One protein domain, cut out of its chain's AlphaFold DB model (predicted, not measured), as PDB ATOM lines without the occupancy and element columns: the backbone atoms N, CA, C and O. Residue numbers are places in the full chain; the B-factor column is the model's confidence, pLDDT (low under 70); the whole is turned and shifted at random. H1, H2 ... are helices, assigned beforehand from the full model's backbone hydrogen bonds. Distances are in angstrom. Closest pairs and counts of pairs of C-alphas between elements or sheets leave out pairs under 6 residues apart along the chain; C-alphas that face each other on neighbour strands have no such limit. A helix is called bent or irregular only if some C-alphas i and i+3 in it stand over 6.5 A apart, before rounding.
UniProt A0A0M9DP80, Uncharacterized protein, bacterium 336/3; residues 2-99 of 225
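AT A GLANCE: This is residues 2 to 99 of the 225 residues of an uncharacterized protein of bacterium 336/3 (UniProt A0A0M9DP80). Three long helices, H2, H4 and H3, make a loose, elongated slab, with H4 between the other two, and the short helix H1 is turned steeply to H2 at the beginning of H2. H3 and H4 form a helical hairpin, and H2 packs on H4 with residues 30 to 38 alone, while residues 9 to 14 and 17 to 22, near the H1 end, stick out free of the rest. The printed part has 98 residues with four named helices, H1, H2, H3 and H4 in that order along the chain, and no named strand; the class is all helix. The whole is loose, with a radius of gyration of the C-alphas of 17.1 A, and the C-alphas span 55 by 29 by 19 A along their three main axes.

HOW THE PARTS SIT: H2, residues 12 to 39, and H4, residues 70 to 97, are the longest helices, with 28 residues each. They touch, with 8 pairs of C-alphas within 8 A, and the closest C-alphas are those of Gly 34 and Ile 86, 6.5 A apart. H2 touches H4 with residues 30 to 38 alone, and H4 touches H2 with residues 82 to 90 alone. Their lines stand at a shallow tilt of 26 degrees, and they run the same way. H4 also touches H3, residues 46 to 65, with 13 pairs of C-alphas within 8 A; the closest C-alphas are those of Met 56 and Leu 80, 5.6 A apart. H3 and H4 run opposite ways at a shallow tilt of 34 degrees, only just short of steep, and form a helical hairpin. H2 and H3 follow each other in the chain but are apart. H1, residues 2 to 10, is close to H2 but not clearly touching it, with 1 pair of C-alphas within 8 A, those of Ala 8 and Ala 15, 5.9 A apart. Their lines stand at a steep tilt of 67 degrees, only just short of about perpendicular, and they run opposite ways. H1 is apart from H3 and from H4. In H1, H2 and H3 every pair of O i and N i+4 is within hydrogen-bond range; in H4 21 of 24 are.

IN THESE COORDINATES: H2 measures 40.5 A from its first to its last C-alpha, from C-alpha 12 at (-32.492, 14.499, 15.980) to C-alpha 39 at (-25.408, -23.553, 4.129). H4 measures 41.2 A and ends with C-alpha 97 at (-13.303, -25.972, -0.234). H4 is neither bent nor irregular, but only just: C-alphas 91 and 94 are 6.3 A apart. H3, with 20 residues, measures 28.7 A. H1, with 9 residues, measures 13.0 A and begins with C-alpha 2 at (-43.194, 16.427, 5.513).

THE WHOLE: The two C-alphas farthest apart are those of Glu 10 and Asn 98, at 55.8 A, and the first and last printed C-alphas, of Asn 2 and Ala 99, are 55.3 A apart. The printed part runs from 2 to 99 without a cut. The links from H1 to H2, 1 residue, and from H3 to H4, 4 residues, are tight; the link from H2 to H3, 6 residues, is short. The mean pLDDT of the printed part is 79.2, with 91 for H3 and 64 for H1. Fourteen residues are under 70: residues 2 to 5, 7 to 8 and 92 to 99, of which 92 to 97 belong to H4.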
ATOM      1  N   ASN A   2     -43.588  15.308   4.635       47.91
ATOM      2  CA  ASN A   2     -43.194  16.427   5.513       47.91
ATOM      3  C   ASN A   2     -43.320  16.144   7.023       47.91
ATOM      4  O   ASN A   2     -42.552  16.687   7.810       47.91
ATOM      5  N   VAL A   3     -44.217  15.239   7.433       58.72
ATOM      6  CA  VAL A   3     -44.414  14.885   8.854       58.72
ATOM      7  C   VAL A   3     -43.157  14.236   9.447       58.72
ATOM      8  O   VAL A   3     -42.701  14.632  10.515       58.72
ATOM      9  N   VAL A   4     -42.514  13.325   8.706       56.31
ATOM     10  CA  VAL A   4     -41.265  12.664   9.132       56.31
ATOM     11  C   VAL A   4     -40.109  13.664   9.220       56.31
ATOM     12  O   VAL A   4     -39.304  13.601  10.146       56.31
ATOM     13  N   ALA A   5     -40.053  14.626   8.294       60.38
ATOM     14  CA  ALA A   5     -39.040  15.676   8.309       60.38
ATOM     15  C   ALA A   5     -39.208  16.630   9.506       60.38
ATOM     16  O   ALA A   5     -38.211  17.012  10.118       60.38
ATOM     17  N   SER A   6     -40.452  16.969   9.876       73.12
ATOM     18  CA  SER A   6     -40.729  17.801  11.056       73.12
ATOM     19  C   SER A   6     -40.339  17.094  12.361       73.12
ATOM     20  O   SER A   6     -39.617  17.663  13.178       73.12
ATOM     21  N   PHE A   7     -40.674  15.806  12.492       60.50
ATOM     22  CA  PHE A   7     -40.363  15.003  13.676       60.50
ATOM     23  C   PHE A   7     -38.851  14.771  13.854       60.50
ATOM     24  O   PHE A   7     -38.324  14.791  14.968       60.50
ATOM     25  N   ALA A   8     -38.116  14.605  12.748       59.72
ATOM     26  CA  ALA A   8     -36.661  14.449  12.776       59.72
ATOM     27  C   ALA A   8     -35.927  15.722  13.231       59.72
ATOM     28  O   ALA A   8     -34.826  15.628  13.785       59.72
ATOM     29  N   LYS A   9     -36.523  16.902  13.020       74.69
ATOM     30  CA  LYS A   9     -35.932  18.186  13.413       74.69
ATOM     31  C   LYS A   9     -35.980  18.385  14.929       74.69
ATOM     32  O   LYS A   9     -35.008  18.856  15.511       74.69
ATOM     33  N   GLU A  10     -37.070  17.959  15.558       88.38
ATOM     34  CA  GLU A  10     -37.300  18.128  16.997       88.38
ATOM     35  C   GLU A  10     -36.598  17.055  17.850       88.38
ATOM     36  O   GLU A  10     -36.160  17.315  18.973       88.38
ATOM     37  N   HIS A  11     -36.384  15.855  17.297       85.38
ATOM     38  CA  HIS A  11     -35.760  14.734  18.009       85.38
ATOM     39  C   HIS A  11     -34.558  14.120  17.274       85.38
ATOM     40  O   HIS A  11     -34.447  12.895  17.154       85.38
ATOM     41  N   ASN A  12     -33.607  14.953  16.827       77.12
ATOM     42  CA  ASN A  12     -32.492  14.499  15.980       77.12
ATOM     43  C   ASN A  12     -31.688  13.325  16.578       77.12
ATOM     44  O   ASN A  12     -31.305  12.407  15.859       77.12
ATOM     45  N   ARG A  13     -31.492  13.292  17.905       70.50
ATOM     46  CA  ARG A  13     -30.670  12.266  18.565       70.50
ATOM     47  C   ARG A  13     -31.351  10.905  18.564       70.50
ATOM     48  O   ARG A  13     -30.672   9.891  18.443       70.50
ATOM     49  N   ILE A  14     -32.677  10.896  18.693       73.31
ATOM     50  CA  ILE A  14     -33.487   9.675  18.674       73.31
ATOM     51  C   ILE A  14     -33.589   9.161  17.238       73.31
ATOM     52  O   ILE A  14     -33.429   7.969  17.004       73.31
ATOM     53  N   ALA A  15     -33.773  10.055  16.264       72.25
ATOM     54  CA  ALA A  15     -33.789   9.677  14.855       72.25
ATOM     55  C   ALA A  15     -32.448   9.062  14.418       72.25
ATOM     56  O   ALA A  15     -32.430   7.998  13.804       72.25
ATOM     57  N   ILE A  16     -31.321   9.678  14.796       75.44
ATOM     58  CA  ILE A  16     -29.983   9.152  14.492       75.44
ATOM     59  C   ILE A  16     -29.768   7.787  15.157       75.44
ATOM     60  O   ILE A  16     -29.291   6.866  14.494       75.44
ATOM     61  N   SER A  17     -30.134   7.619  16.434       71.50
ATOM     62  CA  SER A  17     -29.960   6.327  17.108       71.50
ATOM     63  C   SER A  17     -30.827   5.233  16.487       71.50
ATOM     64  O   SER A  17     -30.346   4.116  16.306       71.50
ATOM     65  N   LEU A  18     -32.061   5.553  16.093       75.75
ATOM     66  CA  LEU A  18     -32.971   4.614  15.443       75.75
ATOM     67  C   LEU A  18     -32.449   4.201  14.063       75.75
ATOM     68  O   LEU A  18     -32.456   3.014  13.751       75.75
ATOM     69  N   ILE A  19     -31.909   5.140  13.277       77.44
ATOM     70  CA  ILE A  19     -31.267   4.840  11.986       77.44
ATOM     71  C   ILE A  19     -30.065   3.910  12.176       77.44
ATOM     72  O   ILE A  19     -29.917   2.953  11.417       77.44
ATOM     73  N   ILE A  20     -29.220   4.163  13.181       75.56
ATOM     74  CA  ILE A  20     -28.060   3.307  13.468       75.56
ATOM     75  C   ILE A  20     -28.530   1.905  13.862       75.56
ATOM     76  O   ILE A  20     -28.088   0.936  13.254       75.56
ATOM     77  N   ILE A  21     -29.462   1.794  14.813       77.31
ATOM     78  CA  ILE A  21     -29.997   0.506  15.275       77.31
ATOM     79  C   ILE A  21     -30.621  -0.267  14.113       77.31
ATOM     80  O   ILE A  21     -30.307  -1.440  13.928       77.31
ATOM     81  N   LEU A  22     -31.461   0.385  13.306       77.25
ATOM     82  CA  LEU A  22     -32.122  -0.240  12.164       77.25
ATOM     83  C   LEU A  22     -31.109  -0.685  11.103       77.25
ATOM     84  O   LEU A  22     -31.239  -1.775  10.558       77.25
ATOM     85  N   SER A  23     -30.071   0.115  10.847       74.31
ATOM     86  CA  SER A  23     -28.997  -0.241   9.915       74.31
ATOM     87  C   SER A  23     -28.182  -1.435  10.412       74.31
ATOM     88  O   SER A  23     -27.852  -2.314   9.617       74.31
ATOM     89  N   THR A  24     -27.859  -1.490  11.706       73.56
ATOM     90  CA  THR A  24     -27.160  -2.633  12.309       73.56
ATOM     91  C   THR A  24     -28.038  -3.884  12.288       73.56
ATOM     92  O   THR A  24     -27.546  -4.972  11.991       73.56
ATOM     93  N   LEU A  25     -29.343  -3.737  12.536       78.06
ATOM     94  CA  LEU A  25     -30.309  -4.831  12.462       78.06
ATOM     95  C   LEU A  25     -30.429  -5.376  11.028       78.06
ATOM     96  O   LEU A  25     -30.329  -6.578  10.820       78.06
ATOM     97  N   LEU A  26     -30.572  -4.511  10.019       72.44
ATOM     98  CA  LEU A  26     -30.630  -4.944   8.617       72.44
ATOM     99  C   LEU A  26     -29.320  -5.601   8.157       72.44
ATOM    100  O   LEU A  26     -29.357  -6.592   7.434       72.44
ATOM    101  N   SER A  27     -28.167  -5.073   8.579       75.56
ATOM    102  CA  SER A  27     -26.853  -5.659   8.275       75.56
ATOM    103  C   SER A  27     -26.696  -7.051   8.896       75.56
ATOM    104  O   SER A  27     -26.250  -7.973   8.219       75.56
ATOM    105  N   THR A  28     -27.134  -7.236  10.145       76.69
ATOM    106  CA  THR A  28     -27.115  -8.554  10.800       76.69
ATOM    107  C   THR A  28     -28.088  -9.533  10.146       76.69
ATOM    108  O   THR A  28     -27.695 -10.668   9.884       76.69
ATOM    109  N   PHE A  29     -29.304  -9.104   9.791       78.25
ATOM    110  CA  PHE A  29     -30.254  -9.940   9.042       78.25
ATOM    111  C   PHE A  29     -29.693 -10.399   7.699       78.25
ATOM    112  O   PHE A  29     -29.798 -11.571   7.353       78.25
ATOM    113  N   ALA A  30     -29.072  -9.489   6.962       75.38
ATOM    114  CA  ALA A  30     -28.455  -9.791   5.683       75.38
ATOM    115  C   ALA A  30     -27.284 -10.764   5.785       75.38
ATOM    116  O   ALA A  30     -27.172 -11.688   4.983       75.38
ATOM    117  N   PHE A  31     -26.430 -10.578   6.790       78.06
ATOM    118  CA  PHE A  31     -25.321 -11.487   7.045       78.06
ATOM    119  C   PHE A  31     -25.824 -12.896   7.383       78.06
ATOM    120  O   PHE A  31     -25.356 -13.876   6.806       78.06
ATOM    121  N   VAL A  32     -26.828 -13.002   8.262       80.62
ATOM    122  CA  VAL A  32     -27.447 -14.287   8.621       80.62
ATOM    123  C   VAL A  32     -28.136 -14.927   7.414       80.62
ATOM    124  O   VAL A  32     -27.961 -16.121   7.190       80.62
ATOM    125  N   ALA A  33     -28.862 -14.152   6.605       77.31
ATOM    126  CA  ALA A  33     -29.480 -14.646   5.376       77.31
ATOM    127  C   ALA A  33     -28.433 -15.174   4.383       77.31
ATOM    128  O   ALA A  33     -28.625 -16.251   3.824       77.31
ATOM    129  N   GLY A  34     -27.306 -14.472   4.222       76.44
ATOM    130  CA  GLY A  34     -26.179 -14.926   3.405       76.44
ATOM    131  C   GLY A  34     -25.570 -16.237   3.911       76.44
ATOM    132  O   GLY A  34     -25.328 -17.143   3.117       76.44
ATOM    133  N   MET A  35     -25.400 -16.383   5.230       76.75
ATOM    134  CA  MET A  35     -24.922 -17.636   5.828       76.75
ATOM    135  C   MET A  35     -25.901 -18.795   5.618       76.75
ATOM    136  O   MET A  35     -25.479 -19.871   5.208       76.75
ATOM    137  N   ILE A  36     -27.201 -18.585   5.861       79.25
ATOM    138  CA  ILE A  36     -28.228 -19.619   5.644       79.25
ATOM    139  C   ILE A  36     -28.245 -20.036   4.174       79.25
ATOM    140  O   ILE A  36     -28.273 -21.227   3.872       79.25
ATOM    141  N   TRP A  37     -28.180 -19.066   3.260       77.12
ATOM    142  CA  TRP A  37     -28.129 -19.333   1.827       77.12
ATOM    143  C   TRP A  37     -26.921 -20.196   1.453       77.12
ATOM    144  O   TRP A  37     -27.068 -21.184   0.735       77.12
ATOM    145  N   SER A  38     -25.741 -19.857   1.982       74.00
ATOM    146  CA  SER A  38     -24.509 -20.624   1.776       74.00
ATOM    147  C   SER A  38     -24.613 -22.047   2.340       74.00
ATOM    148  O   SER A  38     -24.210 -22.993   1.670       74.00
ATOM    149  N   MET A  39     -25.221 -22.229   3.517       76.44
ATOM    150  CA  MET A  39     -25.408 -23.553   4.129       76.44
ATOM    151  C   MET A  39     -26.326 -24.477   3.325       76.44
ATOM    152  O   MET A  39     -26.161 -25.693   3.377       76.44
ATOM    153  N   MET A  40     -27.286 -23.929   2.577       80.38
ATOM    154  CA  MET A  40     -28.192 -24.736   1.759       80.38
ATOM    155  C   MET A  40     -27.555 -25.253   0.456       80.38
ATOM    156  O   MET A  40     -28.235 -25.939  -0.302       80.38
ATOM    157  N   ASN A  41     -26.279 -24.946   0.177       74.38
ATOM    158  CA  ASN A  41     -25.584 -25.343  -1.057       74.38
ATOM    159  C   ASN A  41     -26.347 -24.975  -2.346       74.38
ATOM    160  O   ASN A  41     -26.150 -25.588  -3.396       74.38
ATOM    161  N   TYR A  42     -27.206 -23.950  -2.300       78.25
ATOM    162  CA  TYR A  42     -27.778 -23.396  -3.519       78.25
ATOM    163  C   TYR A  42     -26.680 -22.635  -4.241       78.25
ATOM    164  O   TYR A  42     -26.423 -21.466  -3.938       78.25
ATOM    165  N   SER A  43     -26.044 -23.301  -5.205       74.62
ATOM    166  CA  SER A  43     -25.173 -22.608  -6.140       74.62
ATOM    167  C   SER A  43     -26.036 -21.578  -6.863       74.62
ATOM    168  O   SER A  43     -27.040 -21.903  -7.511       74.62
ATOM    169  N   LEU A  44     -25.721 -20.294  -6.672       76.00
ATOM    170  CA  LEU A  44     -26.388 -19.286  -7.474       76.00
ATOM    171  C   LEU A  44     -26.020 -19.566  -8.924       76.00
ATOM    172  O   LEU A  44     -24.848 -19.661  -9.288       76.00
ATOM    173  N   SER A  45     -27.048 -19.667  -9.760       85.56
ATOM    174  CA  SER A  45     -26.862 -19.711 -11.200       85.56
ATOM    175  C   SER A  45     -25.924 -18.580 -11.628       85.56
ATOM    176  O   SER A  45     -26.100 -17.431 -11.211       85.56
ATOM    177  N   LYS A  46     -24.939 -18.892 -12.480       84.75
ATOM    178  CA  LYS A  46     -23.936 -17.927 -12.967       84.75
ATOM    179  C   LYS A  46     -24.590 -16.653 -13.518       84.75
ATOM    180  O   LYS A  46     -24.064 -15.558 -13.343       84.75
ATOM    181  N   TYR A  47     -25.779 -16.784 -14.107       88.12
ATOM    182  CA  TYR A  47     -26.568 -15.663 -14.613       88.12
ATOM    183  C   TYR A  47     -27.008 -14.687 -13.511       88.12
ATOM    184  O   TYR A  47     -26.933 -13.478 -13.709       88.12
ATOM    185  N   LEU A  48     -27.402 -15.173 -12.328       84.31
ATOM    186  CA  LEU A  48     -27.795 -14.301 -11.215       84.31
ATOM    187  C   LEU A  48     -26.610 -13.509 -10.660       84.31
ATOM    188  O   LEU A  48     -26.774 -12.338 -10.330       84.31
ATOM    189  N   ILE A  49     -25.416 -14.107 -10.604       87.00
ATOM    190  CA  ILE A  49     -24.194 -13.405 -10.175       87.00
ATOM    191  C   ILE A  49     -23.904 -12.227 -11.116       87.00
ATOM    192  O   ILE A  49     -23.624 -11.117 -10.657       87.00
ATOM    193  N   VAL A  50     -24.040 -12.442 -12.429       90.19
ATOM    194  CA  VAL A  50     -23.882 -11.384 -13.440       90.19
ATOM    195  C   VAL A  50     -24.927 -10.283 -13.245       90.19
ATOM    196  O   VAL A  50     -24.568  -9.106 -13.216       90.19
ATOM    197  N   VAL A  51     -26.198 -10.638 -13.029       91.19
ATOM    198  CA  VAL A  51     -27.272  -9.661 -12.781       91.19
ATOM    199  C   VAL A  51     -26.997  -8.828 -11.525       91.19
ATOM    200  O   VAL A  51     -27.062  -7.600 -11.586       91.19
ATOM    201  N   VAL A  52     -26.629  -9.457 -10.402       88.88
ATOM    202  CA  VAL A  52     -26.292  -8.750  -9.151       88.88
ATOM    203  C   VAL A  52     -25.108  -7.802  -9.358       88.88
ATOM    204  O   VAL A  52     -25.137  -6.665  -8.883       88.88
ATOM    205  N   SER A  53     -24.105  -8.228 -10.126       91.31
ATOM    206  CA  SER A  53     -22.926  -7.416 -10.443       91.31
ATOM    207  C   SER A  53     -23.286  -6.187 -11.285       91.31
ATOM    208  O   SER A  53     -22.828  -5.081 -10.993       91.31
ATOM    209  N   ILE A  54     -24.164  -6.342 -12.282       93.81
ATOM    210  CA  ILE A  54     -24.664  -5.224 -13.100       93.81
ATOM    211  C   ILE A  54     -25.464  -4.241 -12.238       93.81
ATOM    212  O   ILE A  54     -25.243  -3.033 -12.326       93.81
ATOM    213  N   VAL A  55     -26.350  -4.737 -11.369       91.94
ATOM    214  CA  VAL A  55     -27.132  -3.892 -10.449       91.94
ATOM    215  C   VAL A  55     -26.213  -3.123  -9.501       91.94
ATOM    216  O   VAL A  55     -26.432  -1.931  -9.273       91.94
ATOM    217  N   MET A  56     -25.156  -3.754  -8.986       93.94
ATOM    218  CA  MET A  56     -24.150  -3.074  -8.168       93.94
ATOM    219  C   MET A  56     -23.419  -1.977  -8.941       93.94
ATOM    220  O   MET A  56     -23.298  -0.866  -8.427       93.94
ATOM    221  N   LEU A  57     -22.970  -2.249 -10.169       95.12
ATOM    222  CA  LEU A  57     -22.294  -1.251 -11.003       95.12
ATOM    223  C   LEU A  57     -23.211  -0.065 -11.311       95.12
ATOM    224  O   LEU A  57     -22.796   1.082 -11.155       95.12
ATOM    225  N   PHE A  58     -24.474  -0.326 -11.655       94.00
ATOM    226  CA  PHE A  58     -25.474   0.724 -11.840       94.00
ATOM    227  C   PHE A  58     -25.692   1.530 -10.562       94.00
ATOM    228  O   PHE A  58     -25.716   2.757 -10.612       94.00
ATOM    229  N   SER A  59     -25.794   0.864  -9.412       90.94
ATOM    230  CA  SER A  59     -25.980   1.522  -8.113       90.94
ATOM    231  C   SER A  59     -24.784   2.402  -7.743       90.94
ATOM    232  O   SER A  59     -24.968   3.529  -7.284       90.94
ATOM    233  N   ALA A  60     -23.559   1.923  -7.981       93.44
ATOM    234  CA  ALA A  60     -22.326   2.673  -7.754       93.44
ATOM    235  C   ALA A  60     -22.208   3.872  -8.700       93.44
ATOM    236  O   ALA A  60     -21.907   4.984  -8.261       93.44
ATOM    237  N   PHE A  61     -22.500   3.673  -9.986       95.31
ATOM    238  CA  PHE A  61     -22.476   4.741 -10.981       95.31
ATOM    239  C   PHE A  61     -23.525   5.813 -10.677       95.31
ATOM    240  O   PHE A  61     -23.236   7.009 -10.720       95.31
ATOM    241  N   TYR A  62     -24.731   5.388 -10.300       92.25
ATOM    242  CA  TYR A  62     -25.816   6.281  -9.914       92.25
ATOM    243  C   TYR A  62     -25.471   7.073  -8.647       92.25
ATOM    244  O   TYR A  62     -25.718   8.278  -8.590       92.25
ATOM    245  N   TYR A  63     -24.825   6.427  -7.669       92.19
ATOM    246  CA  TYR A  63     -24.316   7.072  -6.458       92.19
ATOM    247  C   TYR A  63     -23.228   8.116  -6.746       92.19
ATOM    248  O   TYR A  63     -23.214   9.167  -6.107       92.19
ATOM    249  N   TYR A  64     -22.331   7.842  -7.698       92.38
ATOM    250  CA  TYR A  64     -21.230   8.741  -8.051       92.38
ATOM    251  C   TYR A  64     -21.686   9.941  -8.892       92.38
ATOM    252  O   TYR A  64     -21.257  11.066  -8.648       92.38
ATOM    253  N   LYS A  65     -22.555   9.716  -9.887       92.25
ATOM    254  CA  LYS A  65     -22.899  10.729 -10.897       92.25
ATOM    255  C   LYS A  65     -23.977  11.720 -10.446       92.25
ATOM    256  O   LYS A  65     -23.957  12.866 -10.889       92.25
ATOM    257  N   TYR A  66     -24.922  11.306  -9.603       90.06
ATOM    258  CA  TYR A  66     -26.075  12.137  -9.244       90.06
ATOM    259  C   TYR A  66     -25.991  12.653  -7.805       90.06
ATOM    260  O   TYR A  66     -25.682  11.918  -6.866       90.06
ATOM    261  N   SER A  67     -26.344  13.929  -7.606       88.69
ATOM    262  CA  SER A  67     -26.546  14.503  -6.270       88.69
ATOM    263  C   SER A  67     -27.856  13.979  -5.678       88.69
ATOM    264  O   SER A  67     -28.904  14.618  -5.730       88.69
ATOM    265  N   LEU A  68     -27.804  12.749  -5.174       89.50
ATOM    266  CA  LEU A  68     -28.957  12.054  -4.619       89.50
ATOM    267  C   LEU A  68     -29.380  12.638  -3.270       89.50
ATOM    268  O   LEU A  68     -28.546  13.040  -2.448       89.50
ATOM    269  N   GLY A  69     -30.688  12.600  -3.009       87.06
ATOM    270  CA  GLY A  69     -31.229  12.906  -1.689       87.06
ATOM    271  C   GLY A  69     -30.672  11.954  -0.622       87.06
ATOM    272  O   GLY A  69     -30.267  10.828  -0.918       87.06
ATOM    273  N   TYR A  70     -30.675  12.377   0.645       79.94
ATOM    274  CA  TYR A  70     -30.112  11.598   1.762       79.94
ATOM    275  C   TYR A  70     -30.622  10.145   1.808       79.94
ATOM    276  O   TYR A  70     -29.846   9.208   1.994       79.94
ATOM    277  N   PHE A  71     -31.924   9.954   1.587       76.12
ATOM    278  CA  PHE A  71     -32.560   8.638   1.603       76.12
ATOM    279  C   PHE A  71     -32.087   7.742   0.447       76.12
ATOM    280  O   PHE A  71     -31.734   6.585   0.663       76.12
ATOM    281  N   GLN A  72     -31.987   8.296  -0.762       84.31
ATOM    282  CA  GLN A  72     -31.503   7.580  -1.946       84.31
ATOM    283  C   GLN A  72     -30.036   7.159  -1.791       84.31
ATOM    284  O   GLN A  72     -29.690   6.027  -2.119       84.31
ATOM    285  N   LYS A  73     -29.187   8.018  -1.203       86.81
ATOM    286  CA  LYS A  73     -27.793   7.662  -0.881       86.81
ATOM    287  C   LYS A  73     -27.716   6.466   0.065       86.81
ATOM    288  O   LYS A  73     -26.904   5.571  -0.145       86.81
ATOM    289  N   LYS A  74     -28.571   6.422   1.093       79.81
ATOM    290  CA  LYS A  74     -28.617   5.295   2.036       79.81
ATOM    291  C   LYS A  74     -29.096   4.002   1.383       79.81
ATOM    292  O   LYS A  74     -28.508   2.963   1.659       79.81
ATOM    293  N   ILE A  75     -30.093   4.071   0.500       81.00
ATOM    294  CA  ILE A  75     -30.544   2.906  -0.273       81.00
ATOM    295  C   ILE A  75     -29.424   2.392  -1.180       81.00
ATOM    296  O   ILE A  75     -29.145   1.198  -1.164       81.00
ATOM    297  N   ALA A  76     -28.739   3.271  -1.917       88.56
ATOM    298  CA  ALA A  76     -27.645   2.869  -2.800       88.56
ATOM    299  C   ALA A  76     -26.504   2.187  -2.025       88.56
ATOM    300  O   ALA A  76     -26.044   1.117  -2.417       88.56
ATOM    301  N   ILE A  77     -26.102   2.752  -0.881       86.00
ATOM    302  CA  ILE A  77     -25.099   2.141   0.009       86.00
ATOM    303  C   ILE A  77     -25.580   0.782   0.527       86.00
ATOM    304  O   ILE A  77     -24.793  -0.157   0.596       86.00
ATOM    305  N   PHE A  78     -26.862   0.660   0.875       82.06
ATOM    306  CA  PHE A  78     -27.430  -0.602   1.336       82.06
ATOM    307  C   PHE A  78     -27.396  -1.675   0.241       82.06
ATOM    308  O   PHE A  78     -26.941  -2.783   0.508       82.06
ATOM    309  N   ILE A  79     -27.800  -1.344  -0.989       86.69
ATOM    310  CA  ILE A  79     -27.756  -2.263  -2.140       86.69
ATOM    311  C   ILE A  79     -26.320  -2.707  -2.423       86.69
ATOM    312  O   ILE A  79     -26.073  -3.900  -2.587       86.69
ATOM    313  N   LEU A  80     -25.365  -1.770  -2.424       89.06
ATOM    314  CA  LEU A  80     -23.950  -2.089  -2.612       89.06
ATOM    315  C   LEU A  80     -23.432  -3.029  -1.521       89.06
ATOM    316  O   LEU A  80     -22.739  -3.990  -1.831       89.06
ATOM    317  N   TYR A  81     -23.809  -2.789  -0.265       85.56
ATOM    318  CA  TYR A  81     -23.410  -3.628   0.861       85.56
ATOM    319  C   TYR A  81     -24.022  -5.037   0.810       85.56
ATOM    320  O   TYR A  81     -23.345  -6.018   1.104       85.56
ATOM    321  N   GLN A  82     -25.291  -5.167   0.410       81.44
ATOM    322  CA  GLN A  82     -25.902  -6.482   0.189       81.44
ATOM    323  C   GLN A  82     -25.220  -7.232  -0.953       81.44
ATOM    324  O   GLN A  82     -24.897  -8.411  -0.823       81.44
ATOM    325  N   GLY A  83     -24.973  -6.538  -2.065       85.38
ATOM    326  CA  GLY A  83     -24.342  -7.133  -3.233       85.38
ATOM    327  C   GLY A  83     -22.922  -7.623  -2.947       85.38
ATOM    328  O   GLY A  83     -22.583  -8.738  -3.339       85.38
ATOM    329  N   THR A  84     -22.114  -6.863  -2.194       86.19
ATOM    330  CA  THR A  84     -20.771  -7.318  -1.795       86.19
ATOM    331  C   THR A  84     -20.822  -8.553  -0.908       86.19
ATOM    332  O   THR A  84     -20.002  -9.445  -1.096       86.19
ATOM    333  N   ILE A  85     -21.779  -8.642   0.022       82.56
ATOM    334  CA  ILE A  85     -21.968  -9.838   0.854       82.56
ATOM    335  C   ILE A  85     -22.292 -11.050  -0.027       82.56
ATOM    336  O   ILE A  85     -21.629 -12.079   0.088       82.56
ATOM    337  N   ILE A  86     -23.264 -10.926  -0.936       83.56
ATOM    338  CA  ILE A  86     -23.665 -12.025  -1.827       83.56
ATOM    339  C   ILE A  86     -22.479 -12.489  -2.683       83.56
ATOM    340  O   ILE A  86     -22.224 -13.690  -2.774       83.56
ATOM    341  N   LEU A  87     -21.724 -11.560  -3.274       84.56
ATOM    342  CA  LEU A  87     -20.550 -11.890  -4.088       84.56
ATOM    343  C   LEU A  87     -19.427 -12.522  -3.258       84.56
ATOM    344  O   LEU A  87     -18.809 -13.484  -3.710       84.56
ATOM    345  N   PHE A  88     -19.193 -12.030  -2.039       82.88
ATOM    346  CA  PHE A  88     -18.184 -12.575  -1.131       82.88
ATOM    347  C   PHE A  88     -18.483 -14.030  -0.754       82.88
ATOM    348  O   PHE A  88     -17.593 -14.875  -0.822       82.88
ATOM    349  N   PHE A  89     -19.738 -14.344  -0.419       78.81
ATOM    350  CA  PHE A  89     -20.136 -15.710  -0.068       78.81
ATOM    351  C   PHE A  89     -20.132 -16.668  -1.267       78.81
ATOM    352  O   PHE A  89     -19.784 -17.830  -1.091       78.81
ATOM    353  N   ASN A  90     -20.455 -16.203  -2.480       80.19
ATOM    354  CA  ASN A  90     -20.404 -17.064  -3.669       80.19
ATOM    355  C   ASN A  90     -18.974 -17.296  -4.178       80.19
ATOM    356  O   ASN A  90     -18.648 -18.407  -4.571       80.19
ATOM    357  N   GLY A  91     -18.115 -16.271  -4.170       70.81
ATOM    358  CA  GLY A  91     -16.748 -16.388  -4.690       70.81
ATOM    359  C   GLY A  91     -15.743 -16.967  -3.691       70.81
ATOM    360  O   GLY A  91     -14.834 -17.692  -4.082       70.81
ATOM    361  N   GLY A  92     -15.892 -16.660  -2.398       67.56
ATOM    362  CA  GLY A  92     -14.918 -17.052  -1.376       67.56
ATOM    363  C   GLY A  92     -15.025 -18.510  -0.928       67.56
ATOM    364  O   GLY A  92     -14.015 -19.114  -0.578       67.56
ATOM    365  N   PHE A  93     -16.228 -19.094  -0.943       63.75
ATOM    366  CA  PHE A  93     -16.455 -20.421  -0.361       63.75
ATOM    367  C   PHE A  93     -15.956 -21.561  -1.261       63.75
ATOM    368  O   PHE A  93     -15.317 -22.492  -0.770       63.75
ATOM    369  N   GLU A  94     -16.145 -21.456  -2.583       64.56
ATOM    370  CA  GLU A  94     -15.635 -22.454  -3.539       64.56
ATOM    371  C   GLU A  94     -14.098 -22.521  -3.541       64.56
ATOM    372  O   GLU A  94     -13.510 -23.584  -3.739       64.56
ATOM    373  N   GLN A  95     -13.424 -21.399  -3.273       63.62
ATOM    374  CA  GLN A  95     -11.963 -21.358  -3.216       63.62
ATOM    375  C   GLN A  95     -11.407 -21.976  -1.925       63.62
ATOM    376  O   GLN A  95     -10.332 -22.572  -1.954       63.62
ATOM    377  N   MET A  96     -12.142 -21.890  -0.810       59.69
ATOM    378  CA  MET A  96     -11.740 -22.517   0.455       59.69
ATOM    379  C   MET A  96     -11.960 -24.032   0.451       59.69
ATOM    380  O   MET A  96     -11.100 -24.759   0.940       59.69
ATOM    381  N   GLN A  97     -13.046 -24.527  -0.154       63.94
ATOM    382  CA  GLN A  97     -13.303 -25.972  -0.234       63.94
ATOM    383  C   GLN A  97     -12.271 -26.715  -1.091       63.94
ATOM    384  O   GLN A  97     -11.913 -27.847  -0.784       63.94
ATOM    385  N   ASN A  98     -11.739 -26.071  -2.132       60.16
ATOM    386  CA  ASN A  98     -10.716 -26.670  -2.992       60.16
ATOM    387  C   ASN A  98      -9.286 -26.553  -2.418       60.16
ATOM    388  O   ASN A  98      -8.359 -27.149  -2.966       60.16
ATOM    389  N   ALA A  99      -9.089 -25.802  -1.327       55.91
ATOM    390  CA  ALA A  99      -7.798 -25.674  -0.646       55.91
ATOM    391  C   ALA A  99      -7.567 -26.758   0.427       55.91
ATOM    392  O   ALA A  99      -6.429 -26.956   0.863       55.91
TER     393      ALA A  99